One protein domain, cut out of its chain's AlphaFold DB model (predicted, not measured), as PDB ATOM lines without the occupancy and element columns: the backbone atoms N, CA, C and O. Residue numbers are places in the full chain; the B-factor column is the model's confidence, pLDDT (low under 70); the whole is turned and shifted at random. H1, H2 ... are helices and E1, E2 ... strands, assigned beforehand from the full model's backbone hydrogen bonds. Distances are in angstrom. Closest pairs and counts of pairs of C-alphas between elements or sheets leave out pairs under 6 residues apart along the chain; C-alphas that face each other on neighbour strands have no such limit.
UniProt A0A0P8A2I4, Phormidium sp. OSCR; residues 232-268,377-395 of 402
ATOM      1  N   LEU A 232      16.104  28.543 -52.966       89.56
ATOM      2  CA  LEU A 232      17.511  28.852 -52.695       89.56
ATOM      3  C   LEU A 232      18.085  29.916 -53.637       89.56
ATOM      4  O   LEU A 232      19.157  30.455 -53.367       89.56
ATOM      5  N   GLN A 233      17.386  30.243 -54.725       89.62
ATOM      6  CA  GLN A 233      17.874  31.104 -55.804       89.62
ATOM      7  C   GLN A 233      18.230  32.530 -55.370       89.62
ATOM      8  O   GLN A 233      19.048  33.160 -56.033       89.62
ATOM      9  N   ASP A 234      17.638  33.038 -54.285       88.25
ATOM     10  CA  ASP A 234      17.877  34.403 -53.791       88.25
ATOM     11  C   ASP A 234      19.065  34.480 -52.824       88.25
ATOM     12  O   ASP A 234      19.587  35.561 -52.554       88.25
ATOM     13  N   THR A 235      19.516  33.330 -52.317       90.50
ATOM     14  CA  THR A 235      20.623  33.243 -51.353       90.50
ATOM     15  C   THR A 235      21.859  32.594 -51.952       90.50
ATOM     16  O   THR A 235      22.972  32.970 -51.593       90.50
ATOM     17  N   LEU A 236      21.682  31.648 -52.873       92.69
ATOM     18  CA  LEU A 236      22.754  30.914 -53.528       92.69
ATOM     19  C   LEU A 236      22.781  31.218 -55.026       92.69
ATOM     20  O   LEU A 236      21.762  31.506 -55.657       92.69
ATOM     21  N   GLN A 237      23.972  31.136 -55.600       93.81
ATOM     22  CA  GLN A 237      24.207  31.199 -57.033       93.81
ATOM     23  C   GLN A 237      25.125  30.060 -57.457       93.81
ATOM     24  O   GLN A 237      26.072  29.712 -56.750       93.81
ATOM     25  N   LEU A 238      24.841  29.507 -58.630       94.31
ATOM     26  CA  LEU A 238      25.665  28.495 -59.264       94.31
ATOM     27  C   LEU A 238      26.737  29.158 -60.130       94.31
ATOM     28  O   LEU A 238      26.434  30.010 -60.965       94.31
ATOM     29  N   GLN A 239      27.981  28.732 -59.959       91.69
ATOM     30  CA  GLN A 239      29.097  29.022 -60.849       91.69
ATOM     31  C   GLN A 239      29.600  27.724 -61.472       91.69
ATOM     32  O   GLN A 239      29.456  26.653 -60.885       91.69
ATOM     33  N   VAL A 240      30.201  27.832 -62.654       88.56
ATOM     34  CA  VAL A 240      30.918  26.725 -63.287       88.56
ATOM     35  C   VAL A 240      32.381  27.128 -63.396       88.56
ATOM     36  O   VAL A 240      32.680  28.176 -63.965       88.56
ATOM     37  N   GLN A 241      33.282  26.342 -62.814       85.50
ATOM     38  CA  GLN A 241      34.725  26.602 -62.838       85.50
ATOM     39  C   GLN A 241      35.458  25.319 -63.182       85.50
ATOM     40  O   GLN A 241      35.239  24.320 -62.502       85.50
ATOM     41  N   GLN A 242      36.284  25.347 -64.235       81.62
ATOM     42  CA  GLN A 242      36.985  24.157 -64.748       81.62
ATOM     43  C   GLN A 242      36.045  22.959 -64.849       81.62
ATOM     44  O   GLN A 242      36.358  21.855 -64.410       81.62
ATOM     45  N   GLY A 243      34.824  23.245 -65.307       78.19
ATOM     46  CA  GLY A 243      33.854  22.200 -65.448       78.19
ATOM     47  C   GLY A 243      33.415  21.544 -64.129       78.19
ATOM     48  O   GLY A 243      33.164  20.352 -64.042       78.19
ATOM     49  N   ARG A 244      33.338  22.307 -63.045       85.69
ATOM     50  CA  ARG A 244      32.713  21.876 -61.792       85.69
ATOM     51  C   ARG A 244      31.633  22.858 -61.400       85.69
ATOM     52  O   ARG A 244      31.812  24.070 -61.528       85.69
ATOM     53  N   PHE A 245      30.521  22.331 -60.906       92.25
ATOM     54  CA  PHE A 245      29.426  23.124 -60.366       92.25
ATOM     55  C   PHE A 245      29.758  23.551 -58.940       92.25
ATOM     56  O   PHE A 245      29.962  22.724 -58.058       92.25
ATOM     57  N   ILE A 246      29.808  24.860 -58.711       91.94
ATOM     58  CA  ILE A 246      30.148  25.444 -57.417       91.94
ATOM     59  C   ILE A 246      28.998  26.333 -56.975       91.94
ATOM     60  O   ILE A 246      28.647  27.300 -57.652       91.94
ATOM     61  N   LEU A 247      28.429  26.036 -55.810       92.62
ATOM     62  CA  LEU A 247      27.475  26.930 -55.170       92.62
ATOM     63  C   LEU A 247      28.216  27.976 -54.343       92.62
ATOM     64  O   LEU A 247      29.099  27.652 -53.552       92.62
ATOM     65  N   LYS A 248      27.821  29.238 -54.496       92.69
ATOM     66  CA  LYS A 248      28.300  30.359 -53.684       92.69
ATOM     67  C   LYS A 248      27.130  31.137 -53.097       92.69
ATOM     68  O   LYS A 248      26.071  31.196 -53.727       92.69
ATOM     69  N   PRO A 249      27.306  31.805 -51.948       92.19
ATOM     70  CA  PRO A 249      26.378  32.836 -51.516       92.19
ATOM     71  C   PRO A 249      26.233  33.934 -52.577       92.19
ATOM     72  O   PRO A 249      27.205  34.320 -53.236       92.19
ATOM     73  N   ARG A 250      25.026  34.478 -52.731       88.88
ATOM     74  CA  ARG A 250      24.819  35.700 -53.509       88.88
ATOM     75  C   ARG A 250      25.392  36.899 -52.753       88.88
ATOM     76  O   ARG A 250      25.130  37.021 -51.558       88.88
ATOM     77  N   PRO A 251      26.079  37.834 -53.433       82.75
ATOM     78  CA  PRO A 251      26.636  39.026 -52.787       82.75
ATOM     79  C   PRO A 251      25.599  39.881 -52.046       82.75
ATOM     80  O   PRO A 251      25.923  40.555 -51.075       82.75
ATOM     81  N   THR A 252      24.343  39.850 -52.496       82.56
ATOM     82  CA  THR A 252      23.227  40.604 -51.912       82.56
ATOM     83  C   THR A 252      22.590  39.925 -50.696       82.56
ATOM     84  O   THR A 252      21.766  40.538 -50.017       82.56
ATOM     85  N   ALA A 253      22.936  38.669 -50.401       80.56
ATOM     86  CA  ALA A 253      22.387  37.947 -49.263       80.56
ATOM     87  C   ALA A 253      23.119  38.333 -47.968       80.56
ATOM     88  O   ALA A 253      24.348  38.332 -47.900       80.56
ATOM     89  N   SER A 254      22.369  38.628 -46.900       84.75
ATOM     90  CA  SER A 254      22.978  38.871 -45.588       84.75
ATOM     91  C   SER A 254      23.633  37.597 -45.043       84.75
ATOM     92  O   SER A 254      23.138  36.489 -45.262       84.75
ATOM     93  N   ARG A 255      24.698  37.741 -44.242       82.44
ATOM     94  CA  ARG A 255      25.350  36.599 -43.566       82.44
ATOM     95  C   ARG A 255      24.367  35.760 -42.743       82.44
ATOM     96  O   ARG A 255      24.465  34.539 -42.744       82.44
ATOM     97  N   SER A 256      23.393  36.400 -42.089       82.81
ATOM     98  CA  SER A 256      22.337  35.711 -41.339       82.81
ATOM     99  C   SER A 256      21.428  34.863 -42.232       82.81
ATOM    100  O   SER A 256      21.091  33.744 -41.858       82.81
ATOM    101  N   ARG A 257      21.074  35.348 -43.431       84.25
ATOM    102  CA  ARG A 257      20.291  34.579 -44.412       84.25
ATOM    103  C   ARG A 257      21.077  33.390 -44.948       84.25
ATOM    104  O   ARG A 257      20.535  32.294 -45.016       84.25
ATOM    105  N   VAL A 258      22.356  33.585 -45.262       81.75
ATOM    106  CA  VAL A 258      23.244  32.495 -45.694       81.75
ATOM    107  C   VAL A 258      23.352  31.429 -44.601       81.75
ATOM    108  O   VAL A 258      23.151  30.252 -44.881       81.75
ATOM    109  N   ALA A 259      23.579  31.831 -43.348       82.19
ATOM    110  CA  ALA A 259      23.632  30.908 -42.215       82.19
ATOM    111  C   ALA A 259      22.310  30.142 -42.023       82.19
ATOM    112  O   ALA A 259      22.333  28.932 -41.815       82.19
ATOM    113  N   ALA A 260      21.163  30.819 -42.152       82.81
ATOM    114  CA  ALA A 260      19.851  30.182 -42.079       82.81
ATOM    115  C   ALA A 260      19.640  29.152 -43.201       82.81
ATOM    116  O   ALA A 260      19.134  28.061 -42.941       82.81
ATOM    117  N   VAL A 261      20.081  29.452 -44.427       84.00
ATOM    118  CA  VAL A 261      20.028  28.504 -45.548       84.00
ATOM    119  C   VAL A 261      20.906  27.282 -45.280       84.00
ATOM    120  O   VAL A 261      20.415  26.162 -45.385       84.00
ATOM    121  N   LEU A 262      22.158  27.463 -44.854       83.44
ATOM    122  CA  LEU A 262      23.044  26.335 -44.528       83.44
ATOM    123  C   LEU A 262      22.486  25.473 -43.388       83.44
ATOM    124  O   LEU A 262      22.529  24.242 -43.455       83.44
ATOM    125  N   ALA A 263      21.885  26.104 -42.376       81.19
ATOM    126  CA  ALA A 263      21.184  25.397 -41.312       81.19
ATOM    127  C   ALA A 263      19.973  24.616 -41.849       81.19
ATOM    128  O   ALA A 263      19.786  23.463 -41.475       81.19
ATOM    129  N   SER A 264      19.185  25.190 -42.765       76.56
ATOM    130  CA  SER A 264      18.013  24.519 -43.349       76.56
ATOM    131  C   SER A 264      18.381  23.290 -44.184       76.56
ATOM    132  O   SER A 264      17.747  22.249 -44.046       76.56
ATOM    133  N   LEU A 265      19.470  23.364 -44.954       77.81
ATOM    134  CA  LEU A 265      20.030  22.229 -45.695       77.81
ATOM    135  C   LEU A 265      20.569  21.139 -44.750       77.81
ATOM    136  O   LEU A 265      20.697  19.982 -45.131       77.81
ATOM    137  N   SER A 266      20.822  21.477 -43.483       68.06
ATOM    138  CA  SER A 266      21.248  20.539 -42.436       68.06
ATOM    139  C   SER A 266      20.092  19.953 -41.613       68.06
ATOM    140  O   SER A 266      20.333  19.087 -40.773       68.06
ATOM    141  N   LEU A 267      18.857  20.438 -41.792       58.22
ATOM    142  CA  LEU A 267      17.692  20.066 -40.984       58.22
ATOM    143  C   LEU A 267      16.692  19.213 -41.791       58.22
ATOM    144  O   LEU A 267      16.683  19.249 -43.023       58.22
ATOM    145  N   PRO A 268      15.847  18.411 -41.125       51.19
ATOM    146  CA  PRO A 268      14.691  17.794 -41.761       51.19
ATOM    147  C   PRO A 268      13.605  18.848 -42.036       51.19
ATOM    148  O   PRO A 268      13.225  19.594 -41.134       51.19
ATOM    149  N   MET A 377      22.062  13.326 -43.728       59.72
ATOM    150  CA  MET A 377      22.303  14.771 -43.666       59.72
ATOM    151  C   MET A 377      23.800  15.075 -43.737       59.72
ATOM    152  O   MET A 377      24.505  14.920 -42.740       59.72
ATOM    153  N   ILE A 378      24.282  15.566 -44.882       66.75
ATOM    154  CA  ILE A 378      25.587  16.233 -44.932       66.75
ATOM    155  C   ILE A 378      25.386  17.688 -44.515       66.75
ATOM    156  O   ILE A 378      24.500  18.363 -45.036       66.75
ATOM    157  N   ARG A 379      26.177  18.171 -43.551       72.06
ATOM    158  CA  ARG A 379      26.108  19.564 -43.096       72.06
ATOM    159  C   ARG A 379      26.907  20.450 -44.050       72.06
ATOM    160  O   ARG A 379      28.134  20.352 -44.027       72.06
ATOM    161  N   PRO A 380      26.269  21.313 -44.858       81.75
ATOM    162  CA  PRO A 380      27.010  22.223 -45.705       81.75
ATOM    163  C   PRO A 380      27.791  23.258 -44.899       81.75
ATOM    164  O   PRO A 380      27.341  23.728 -43.851       81.75
ATOM    165  N   GLN A 381      28.949  23.650 -45.423       84.62
ATOM    166  CA  GLN A 381      29.840  24.633 -44.811       84.62
ATOM    167  C   GLN A 381      30.290  25.674 -45.832       84.62
ATOM    168  O   GLN A 381      30.396  25.382 -47.022       84.62
ATOM    169  N   LEU A 382      30.567  26.891 -45.358       84.56
ATOM    170  CA  LEU A 382      31.207  27.923 -46.168       84.56
ATOM    171  C   LEU A 382      32.727  27.717 -46.120       84.56
ATOM    172  O   LEU A 382      33.318  27.774 -45.042       84.56
ATOM    173  N   THR A 383      33.356  27.473 -47.267       85.25
ATOM    174  CA  THR A 383      34.816  27.349 -47.371       85.25
ATOM    175  C   THR A 383      35.496  28.722 -47.251       85.25
ATOM    176  O   THR A 383      34.831  29.746 -47.451       85.25
ATOM    177  N   PRO A 384      36.816  28.784 -46.974       82.25
ATOM    178  CA  PRO A 384      37.566  30.045 -46.954       82.25
ATOM    179  C   PRO A 384      37.419  30.872 -48.242       82.25
ATOM    180  O   PRO A 384      37.305  32.093 -48.177       82.25
ATOM    181  N   ASP A 385      37.311  30.202 -49.393       82.88
ATOM    182  CA  ASP A 385      37.131  30.832 -50.712       82.88
ATOM    183  C   ASP A 385      35.676  31.256 -51.005       82.88
ATOM    184  O   ASP A 385      35.347  31.708 -52.105       82.88
ATOM    185  N   GLY A 386      34.777  31.096 -50.029       82.88
ATOM    186  CA  GLY A 386      33.374  31.493 -50.124       82.88
ATOM    187  C   GLY A 386      32.478  30.510 -50.881       82.88
ATOM    188  O   GLY A 386      31.403  30.908 -51.334       82.88
ATOM    189  N   ASN A 387      32.882  29.245 -51.028       88.12
ATOM    190  CA  ASN A 387      32.071  28.196 -51.657       88.12
ATOM    191  C   ASN A 387      31.210  27.476 -50.619       88.12
ATOM    192  O   ASN A 387      31.583  27.382 -49.453       88.12
ATOM    193  N   ILE A 388      30.079  26.916 -51.041       86.62
ATOM    194  CA  ILE A 388      29.334  25.947 -50.238       86.62
ATOM    195  C   ILE A 388      29.908  24.559 -50.512       86.62
ATOM    196  O   ILE A 388      29.855  24.084 -51.645       86.62
ATOM    197  N   SER A 389      30.448  23.918 -49.477       85.19
ATOM    198  CA  SER A 389      30.902  22.529 -49.523       85.19
ATOM    199  C   SER A 389      29.899  21.620 -48.829       85.19
ATOM    200  O   SER A 389      29.435  21.933 -47.734       85.19
ATOM    201  N   PHE A 390      29.603  20.486 -49.463       82.56
ATOM    202  CA  PHE A 390      28.831  19.374 -48.902       82.56
ATOM    203  C   PHE A 390      29.739  18.184 -48.585       82.56
ATOM    204  O   PHE A 390      29.348  17.036 -48.773       82.56
ATOM    205  N   GLU A 391      30.993  18.424 -48.221       69.69
ATOM    206  CA  GLU A 391      31.872  17.354 -47.762       69.69
ATOM    207  C   GLU A 391      31.599  17.060 -46.289       69.69
ATOM    208  O   GLU A 391      31.403  17.965 -45.472       69.69
ATOM    209  N   SER A 392      31.559  15.771 -45.947       49.75
ATOM    210  CA  SER A 392      31.612  15.371 -44.546       49.75
ATOM    211  C   SER A 392      32.964  15.824 -43.991       49.75
ATOM    212  O   SER A 392      33.968  15.629 -44.677       49.75
ATOM    213  N   PRO A 393      33.035  16.411 -42.785       33.03
ATOM    214  CA  PRO A 393      34.313  16.657 -42.139       33.03
ATOM    215  C   PRO A 393      34.942  15.295 -41.821       33.03
ATOM    216  O   PRO A 393      34.652  14.704 -40.787       33.03
ATOM    217  N   VAL A 394      35.734  14.750 -42.739       39.12
ATOM    218  CA  VAL A 394      36.591  13.597 -42.475       39.12
ATOM    219  C   VAL A 394      37.981  14.153 -42.233       39.12
ATOM    220  O   VAL A 394      38.557  14.797 -43.105       39.12
ATOM    221  N   GLU A 395      38.405  13.979 -40.981       35.19
ATOM    222  CA  GLU A 395      39.778  13.912 -40.489       35.19
ATOM    223  C   GLU A 395      40.788  14.714 -41.312       35.19
ATOM    224  O   GLU A 395      41.388  14.225 -42.267       35.19
TER     225      GLU A 395
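AT A GLANCE: This is residues 232 to 268 and 377 to 395 of the 402 residues of a protein of Phormidium sp. OSCR (UniProt A0A0P8A2I4). A two-stranded hairpin, E1 and E2, has its turn end sticking out free at residues 240 to 245, while one short helix, H1, packs near its other end, where E2 ends. A stretch with no named element, residues 377 to 395, folds back on itself in a loose loop beside H1, with Asn 387 and Ile 388 packed on E2. The printed part has 56 residues, with E1, E2 and H1 in that order along the chain; the sheet, E1 - E2, is antiparallel. The class is mixed, helices and strands, with only 23 residues in named elements, under half. The whole is compact, with a radius of gyration of the C-alphas of 11.4 A and spans of 27 by 26 by 20 A.

HOW THE PARTS SIT: E1, residues 236 to 241, and E2, residues 244 to 249, form a hairpin with a tight link; their directions stand at 147 degrees. N 239 and O 246 are 2.8 A apart, and N 248 and O 237 2.9 A, both within hydrogen-bond range. H1, residues 255 to 265, follows E2 by a tight link; their closest C-alphas, those of Pro 249 and Val 258, are 6.6 A apart. E1 and H1 are only just apart, their closest C-alphas at 8.0 A. In H1 every O i to N i+4 pair is within hydrogen-bond range. Residues 381 to 382 pair with residues 388 to 389, antiparallel.

IN THESE COORDINATES: E1 begins at C-alpha 236 (22.754, 30.914, -53.528) and is 15.8 A long. E2 measures 16.3 A. H1 measures 15.5 A and ends at C-alpha 265 (20.030, 22.229, -45.695).

THE WHOLE: The two C-alphas farthest apart, those of Thr 252 and Glu 395, are 33.4 A apart. Residues 269 to 376 are not printed; C-alphas 268 and 377 are 8.4 A apart across the cut. Mean pLDDT of the printed part is 79.6; residues 266 to 268, 377 to 378 and 391 to 395 are under 70.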